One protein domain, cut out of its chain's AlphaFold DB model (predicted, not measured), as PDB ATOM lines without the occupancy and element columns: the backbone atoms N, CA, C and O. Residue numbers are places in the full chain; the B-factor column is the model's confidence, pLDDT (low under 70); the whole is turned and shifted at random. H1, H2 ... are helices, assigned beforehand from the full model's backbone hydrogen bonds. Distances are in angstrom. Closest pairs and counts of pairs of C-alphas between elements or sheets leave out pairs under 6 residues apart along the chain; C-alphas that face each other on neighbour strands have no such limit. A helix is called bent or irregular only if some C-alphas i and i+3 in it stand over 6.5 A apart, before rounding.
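What this domain is: This is residues 11 to 57 of the 106 residues of the protein "Type I restriction-modification system, specificity subunit S" of Methanosarcina siciliae T4/M (UniProt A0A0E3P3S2). One long, kinked helix, H1, makes the backbone of a loose rod; beyond its last residue the chain folds back through a loop, and a short helix, H2, sits crosswise near Met 32 of H1. Residues 11 to 17 hook round before H1, and residues 52 to 57 run back from H2 toward the end where H1 begins. The printed part has 47 residues, 24 of them in two named helices, H1 then H2, with no named strand; the class is all helix. The whole is loose, with a radius of gyration of the C-alphas of 12.0 A, and spans 38 by 17 by 16 A.

How they stand to each other: Start with H1, residues 18 to 35, the longest helix. It has a kink of 40 degrees near residue 28, yet is neither bent nor irregular, but only just: C-alphas 27 and 30 are 6.5 A apart. Next look at H2, residues 46 to 51, which is close to H1 but not clearly touching it. Their closest C-alphas, those of Met 32 and Thr 48, are 7.2 A apart. Their lines are about perpendicular, at 87 degrees. In H2 every O i to N i+4 pair is within hydrogen-bond range; in H1 12 of 14 are.

Where its parts are: Find C-alpha 18 at (35.964, -45.232, -15.471); from there H1 runs 24.4 A to C-alpha 35 at (28.497, -42.695, 7.635). H2 runs from Thr 46 to Gln 51, whose C-alpha is at (26.848, -50.872, 2.445).

The domain as a whole: The two C-alphas farthest apart, those of Asp 15 and Val 40, are 38.1 A apart. The link from H1 to H2, 10 residues, is short but not tight. The printed part has no cut. Its mean pLDDT is 77.8, and residues 34 to 43 are under 70, where the model's confidence is low.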
ATOM      1  N   LYS A  11      38.152 -50.090  -9.950       88.12
ATOM      2  CA  LYS A  11      38.070 -50.295 -11.396       88.12
ATOM      3  C   LYS A  11      36.621 -50.525 -11.780       88.12
ATOM      4  O   LYS A  11      35.926 -51.293 -11.105       88.12
ATOM      5  N   SER A  12      36.172 -49.872 -12.848       88.12
ATOM      6  CA  SER A  12      34.831 -50.111 -13.362       88.12
ATOM      7  C   SER A  12      34.725 -51.560 -13.844       88.12
ATOM      8  O   SER A  12      35.669 -52.148 -14.384       88.12
ATOM      9  N   LYS A  13      33.569 -52.187 -13.616       84.81
ATOM     10  CA  LYS A  13      33.249 -53.400 -14.375       84.81
ATOM     11  C   LYS A  13      33.129 -52.989 -15.842       84.81
ATOM     12  O   LYS A  13      32.656 -51.889 -16.104       84.81
ATOM     13  N   SER A  14      33.536 -53.876 -16.750       70.50
ATOM     14  CA  SER A  14      33.847 -53.642 -18.175       70.50
ATOM     15  C   SER A  14      32.843 -52.823 -19.001       70.50
ATOM     16  O   SER A  14      33.188 -52.392 -20.092       70.50
ATOM     17  N   ASP A  15      31.641 -52.575 -18.491       71.50
ATOM     18  CA  ASP A  15      30.546 -51.909 -19.192       71.50
ATOM     19  C   ASP A  15      30.104 -50.577 -18.556       71.50
ATOM     20  O   ASP A  15      29.113 -50.003 -18.998       71.50
ATOM     21  N   TYR A  16      30.782 -50.097 -17.505       79.12
ATOM     22  CA  TYR A  16      30.288 -48.979 -16.684       79.12
ATOM     23  C   TYR A  16      31.143 -47.710 -16.714       79.12
ATOM     24  O   TYR A  16      30.749 -46.740 -16.077       79.12
ATOM     25  N   GLY A  17      32.255 -47.704 -17.456       87.19
ATOM     26  CA  GLY A  17      33.093 -46.520 -17.654       87.19
ATOM     27  C   GLY A  17      33.861 -46.064 -16.403       87.19
ATOM     28  O   GLY A  17      33.379 -46.131 -15.267       87.19
ATOM     29  N   ASP A  18      35.104 -45.622 -16.593       91.38
ATOM     30  CA  ASP A  18      35.964 -45.232 -15.471       91.38
ATOM     31  C   ASP A  18      35.631 -43.829 -14.941       91.38
ATOM     32  O   ASP A  18      35.723 -43.606 -13.731       91.38
ATOM     33  N   PHE A  19      35.174 -42.898 -15.789       94.19
ATOM     34  CA  PHE A  19      34.798 -41.555 -15.343       94.19
ATOM     35  C   PHE A  19      33.489 -41.548 -14.561       94.19
ATOM     36  O   PHE A  19      33.371 -40.828 -13.568       94.19
ATOM     37  N   PHE A  20      32.520 -42.368 -14.957       93.44
ATOM     38  CA  PHE A  20      31.278 -42.553 -14.222       93.44
ATOM     39  C   PHE A  20      31.558 -43.121 -12.833       93.44
ATOM     40  O   PHE A  20      31.065 -42.575 -11.843       93.44
ATOM     41  N   LEU A  21      32.397 -44.159 -12.735       92.31
ATOM     42  CA  LEU A  21      32.836 -44.690 -11.445       92.31
ATOM     43  C   LEU A  21      33.531 -43.610 -10.612       92.31
ATOM     44  O   LEU A  21      33.174 -43.412  -9.452       92.31
ATOM     45  N   PHE A  22      34.499 -42.907 -11.198       92.62
ATOM     46  CA  PHE A  22      35.263 -41.867 -10.515       92.62
ATOM     47  C   PHE A  22      34.358 -40.768  -9.947       92.62
ATOM     48  O   PHE A  22      34.414 -40.484  -8.751       92.62
ATOM     49  N   LEU A  23      33.474 -40.199 -10.769       92.62
ATOM     50  CA  LEU A  23      32.571 -39.120 -10.363       92.62
ATOM     51  C   LEU A  23      31.503 -39.599  -9.374       92.62
ATOM     52  O   LEU A  23      31.168 -38.880  -8.433       92.62
ATOM     53  N   THR A  24      31.017 -40.832  -9.522       91.44
ATOM     54  CA  THR A  24      30.100 -41.444  -8.551       91.44
ATOM     55  C   THR A  24      30.772 -41.578  -7.189       91.44
ATOM     56  O   THR A  24      30.207 -41.166  -6.179       91.44
ATOM     57  N   ILE A  25      32.002 -42.095  -7.143       89.56
ATOM     58  CA  ILE A  25      32.757 -42.220  -5.895       89.56
ATOM     59  C   ILE A  25      33.059 -40.845  -5.301       89.56
ATOM     60  O   ILE A  25      32.877 -40.679  -4.100       89.56
ATOM     61  N   LEU A  26      33.445 -39.851  -6.107       88.81
ATOM     62  CA  LEU A  26      33.661 -38.482  -5.629       88.81
ATOM     63  C   LEU A  26      32.428 -37.905  -4.929       88.81
ATOM     64  O   LEU A  26      32.560 -37.353  -3.838       88.81
ATOM     65  N   ASN A  27      31.242 -38.081  -5.515       87.44
ATOM     66  CA  ASN A  27      29.993 -37.621  -4.909       87.44
ATOM     67  C   ASN A  27      29.666 -38.384  -3.618       87.44
ATOM     68  O   ASN A  27      29.199 -37.794  -2.648       87.44
ATOM     69  N   LEU A  28      29.963 -39.682  -3.573       85.69
ATOM     70  CA  LEU A  28      29.695 -40.521  -2.405       85.69
ATOM     71  C   LEU A  28      30.718 -40.344  -1.287       85.69
ATOM     72  O   LEU A  28      30.402 -40.677  -0.153       85.69
ATOM     73  N   ILE A  29      31.932 -39.851  -1.551       82.94
ATOM     74  CA  ILE A  29      32.976 -39.704  -0.520       82.94
ATOM     75  C   ILE A  29      32.479 -38.852   0.651       82.94
ATOM     76  O   ILE A  29      32.830 -39.135   1.797       82.94
ATOM     77  N   GLN A  30      31.659 -37.832   0.388       74.25
ATOM     78  CA  GLN A  30      31.082 -37.009   1.446       74.25
ATOM     79  C   GLN A  30      30.131 -37.825   2.335       74.25
ATOM     80  O   GLN A  30      30.270 -37.794   3.559       74.25
ATOM     81  N   ASP A  31      29.265 -38.642   1.735       74.88
ATOM     82  CA  ASP A  31      28.371 -39.549   2.460       74.88
ATOM     83  C   ASP A  31      29.144 -40.666   3.176       74.88
ATOM     84  O   ASP A  31      28.821 -41.022   4.308       74.88
ATOM     85  N   MET A  32      30.196 -41.210   2.557       74.81
ATOM     86  CA  MET A  32      31.061 -42.232   3.159       74.81
ATOM     87  C   MET A  32      31.741 -41.709   4.421       74.81
ATOM     88  O   MET A  32      31.817 -42.432   5.411       74.81
ATOM     89  N   LYS A  33      32.215 -40.458   4.390       72.38
ATOM     90  CA  LYS A  33      32.818 -39.792   5.549       72.38
ATOM     91  C   LYS A  33      31.802 -39.582   6.668       72.38
ATOM     92  O   LYS A  33      32.126 -39.825   7.819       72.38
ATOM     93  N   GLN A  34      30.571 -39.186   6.339       68.19
ATOM     94  CA  GLN A  34      29.519 -38.977   7.341       68.19
ATOM     95  C   GLN A  34      28.995 -40.288   7.953       68.19
ATOM     96  O   GLN A  34      28.639 -40.316   9.126       68.19
ATOM     97  N   ASN A  35      28.962 -41.379   7.179       63.44
ATOM     98  CA  ASN A  35      28.497 -42.695   7.635       63.44
ATOM     99  C   ASN A  35      29.597 -43.553   8.289       63.44
ATOM    100  O   ASN A  35      29.307 -44.638   8.803       63.44
ATOM    101  N   ALA A  36      30.855 -43.103   8.282       60.84
ATOM    102  CA  ALA A  36      31.929 -43.725   9.043       60.84
ATOM    103  C   ALA A  36      31.723 -43.436  10.543       60.84
ATOM    104  O   ALA A  36      32.214 -42.458  11.092       60.84
ATOM    105  N   TYR A  37      30.938 -44.272  11.222       49.12
ATOM    106  CA  TYR A  37      30.742 -44.178  12.670       49.12
ATOM    107  C   TYR A  37      32.058 -44.450  13.435       49.12
ATOM    108  O   TYR A  37      32.524 -45.586  13.456       49.12
ATOM    109  N   GLY A  38      32.567 -43.442  14.161       45.09
ATOM    110  CA  GLY A  38      33.208 -43.613  15.475       45.09
ATOM    111  C   GLY A  38      34.745 -43.593  15.578       45.09
ATOM    112  O   GLY A  38      35.418 -44.575  15.291       45.09
ATOM    113  N   THR A  39      35.239 -42.533  16.230       50.84
ATOM    114  CA  THR A  39      36.441 -42.451  17.093       50.84
ATOM    115  C   THR A  39      37.831 -42.576  16.445       50.84
ATOM    116  O   THR A  39      38.328 -43.653  16.142       50.84
ATOM    117  N   VAL A  40      38.508 -41.424  16.370       48.41
ATOM    118  CA  VAL A  40      39.960 -41.205  16.191       48.41
ATOM    119  C   VAL A  40      40.548 -41.570  14.816       48.41
ATOM    120  O   VAL A  40      41.504 -40.919  14.407       48.41
ATOM    121  N   PHE A  41      39.952 -42.491  14.050       45.97
ATOM    122  CA  PHE A  41      40.384 -42.801  12.678       45.97
ATOM    123  C   PHE A  41      39.200 -43.088  11.740       45.97
ATOM    124  O   PHE A  41      38.718 -44.220  11.672       45.97
ATOM    125  N   ASP A  42      38.780 -42.085  10.961       55.12
ATOM    126  CA  ASP A  42      37.777 -42.197   9.886       55.12
ATOM    127  C   ASP A  42      38.285 -43.104   8.750       55.12
ATOM    128  O   ASP A  42      38.775 -42.650   7.714       55.12
ATOM    129  N   THR A  43      38.222 -44.421   8.949       65.94
ATOM    130  CA  THR A  43      38.749 -45.391   7.984       65.94
ATOM    131  C   THR A  43      37.628 -45.908   7.092       65.94
ATOM    132  O   THR A  43      36.735 -46.629   7.539       65.94
ATOM    133  N   ILE A  44      37.694 -45.599   5.795       73.50
ATOM    134  CA  ILE A  44      36.845 -46.242   4.785       73.50
ATOM    135  C   ILE A  44      37.287 -47.706   4.668       73.50
ATOM    136  O   ILE A  44      38.431 -48.001   4.329       73.50
ATOM    137  N   THR A  45      36.385 -48.641   4.962       80.12
ATOM    138  CA  THR A  45      36.671 -50.083   4.902       80.12
ATOM    139  C   THR A  45      35.987 -50.733   3.702       80.12
ATOM    140  O   THR A  45      35.030 -50.203   3.134       80.12
ATOM    141  N   THR A  46      36.395 -51.954   3.349       79.94
ATOM    142  CA  THR A  46      35.676 -52.775   2.355       79.94
ATOM    143  C   THR A  46      34.211 -53.023   2.733       79.94
ATOM    144  O   THR A  46      33.367 -53.187   1.852       79.94
ATOM    145  N   LYS A  47      33.877 -53.014   4.031       79.44
ATOM    146  CA  LYS A  47      32.495 -53.099   4.521       79.44
ATOM    147  C   LYS A  47      31.709 -51.822   4.221       79.44
ATOM    148  O   LYS A  47      30.560 -51.938   3.801       79.44
ATOM    149  N   THR A  48      32.331 -50.648   4.354       78.19
ATOM    150  CA  THR A  48      31.740 -49.355   3.974       78.19
ATOM    151  C   THR A  48      31.314 -49.383   2.504       78.19
ATOM    152  O   THR A  48      30.156 -49.116   2.201       78.19
ATOM    153  N   PHE A  49      32.184 -49.849   1.599       81.00
ATOM    154  CA  PHE A  49      31.836 -49.998   0.178       81.00
ATOM    155  C   PHE A  49      30.655 -50.949  -0.075       81.00
ATOM    156  O   PHE A  49      29.828 -50.671  -0.937       81.00
ATOM    157  N   LYS A  50      30.538 -52.053   0.678       81.81
ATOM    158  CA  LYS A  50      29.419 -53.009   0.536       81.81
ATOM    159  C   LYS A  50      28.070 -52.458   1.007       81.81
ATOM    160  O   LYS A  50      27.036 -52.989   0.613       81.81
ATOM    161  N   GLN A  51      28.070 -51.462   1.889       81.44
ATOM    162  CA  GLN A  51      26.848 -50.872   2.445       81.44
ATOM    163  C   GLN A  51      26.277 -49.763   1.561       81.44
ATOM    164  O   GLN A  51      25.079 -49.485   1.620       81.44
ATOM    165  N   ILE A  52      27.119 -49.155   0.729       81.94
ATOM    166  CA  ILE A  52      26.723 -48.073  -0.162       81.94
ATOM    167  C   ILE A  52      25.885 -48.632  -1.300       81.94
ATOM    168  O   ILE A  52      26.254 -49.597  -1.969       81.94
ATOM    169  N   LYS A  53      24.746 -47.989  -1.525       83.44
ATOM    170  CA  LYS A  53      23.860 -48.282  -2.642       83.44
ATOM    171  C   LYS A  53      23.887 -47.102  -3.592       83.44
ATOM    172  O   LYS A  53      23.772 -45.960  -3.162       83.44
ATOM    173  N   ILE A  54      24.009 -47.403  -4.876       85.88
ATOM    174  CA  ILE A  54      23.912 -46.421  -5.948       85.88
ATOM    175  C   ILE A  54      22.742 -46.787  -6.847       85.88
ATOM    176  O   ILE A  54      22.410 -47.964  -7.006       85.88
ATOM    177  N   ILE A  55      22.137 -45.774  -7.454       87.19
ATOM    178  CA  ILE A  55      21.247 -45.986  -8.590       87.19
ATOM    179  C   ILE A  55      22.148 -46.251  -9.788       87.19
ATOM    180  O   ILE A  55      23.015 -45.435 -10.094       87.19
ATOM    181  N   LEU A  56      21.961 -47.397 -10.439       89.31
ATOM    182  CA  LEU A  56      22.703 -47.764 -11.637       89.31
ATOM    183  C   LEU A  56      21.867 -47.401 -12.872       89.31
ATOM    184  O   LEU A  56      20.827 -48.029 -13.085       89.31
ATOM    185  N   PRO A  57      22.270 -46.392 -13.667       91.00
ATOM    186  CA  PRO A  57      21.558 -46.035 -14.889       91.00
ATOM    187  C   PRO A  57      21.649 -47.135 -15.951       91.00
ATOM    188  O   PRO A  57      22.465 -48.055 -15.866       91.00
TER     189      PRO A  57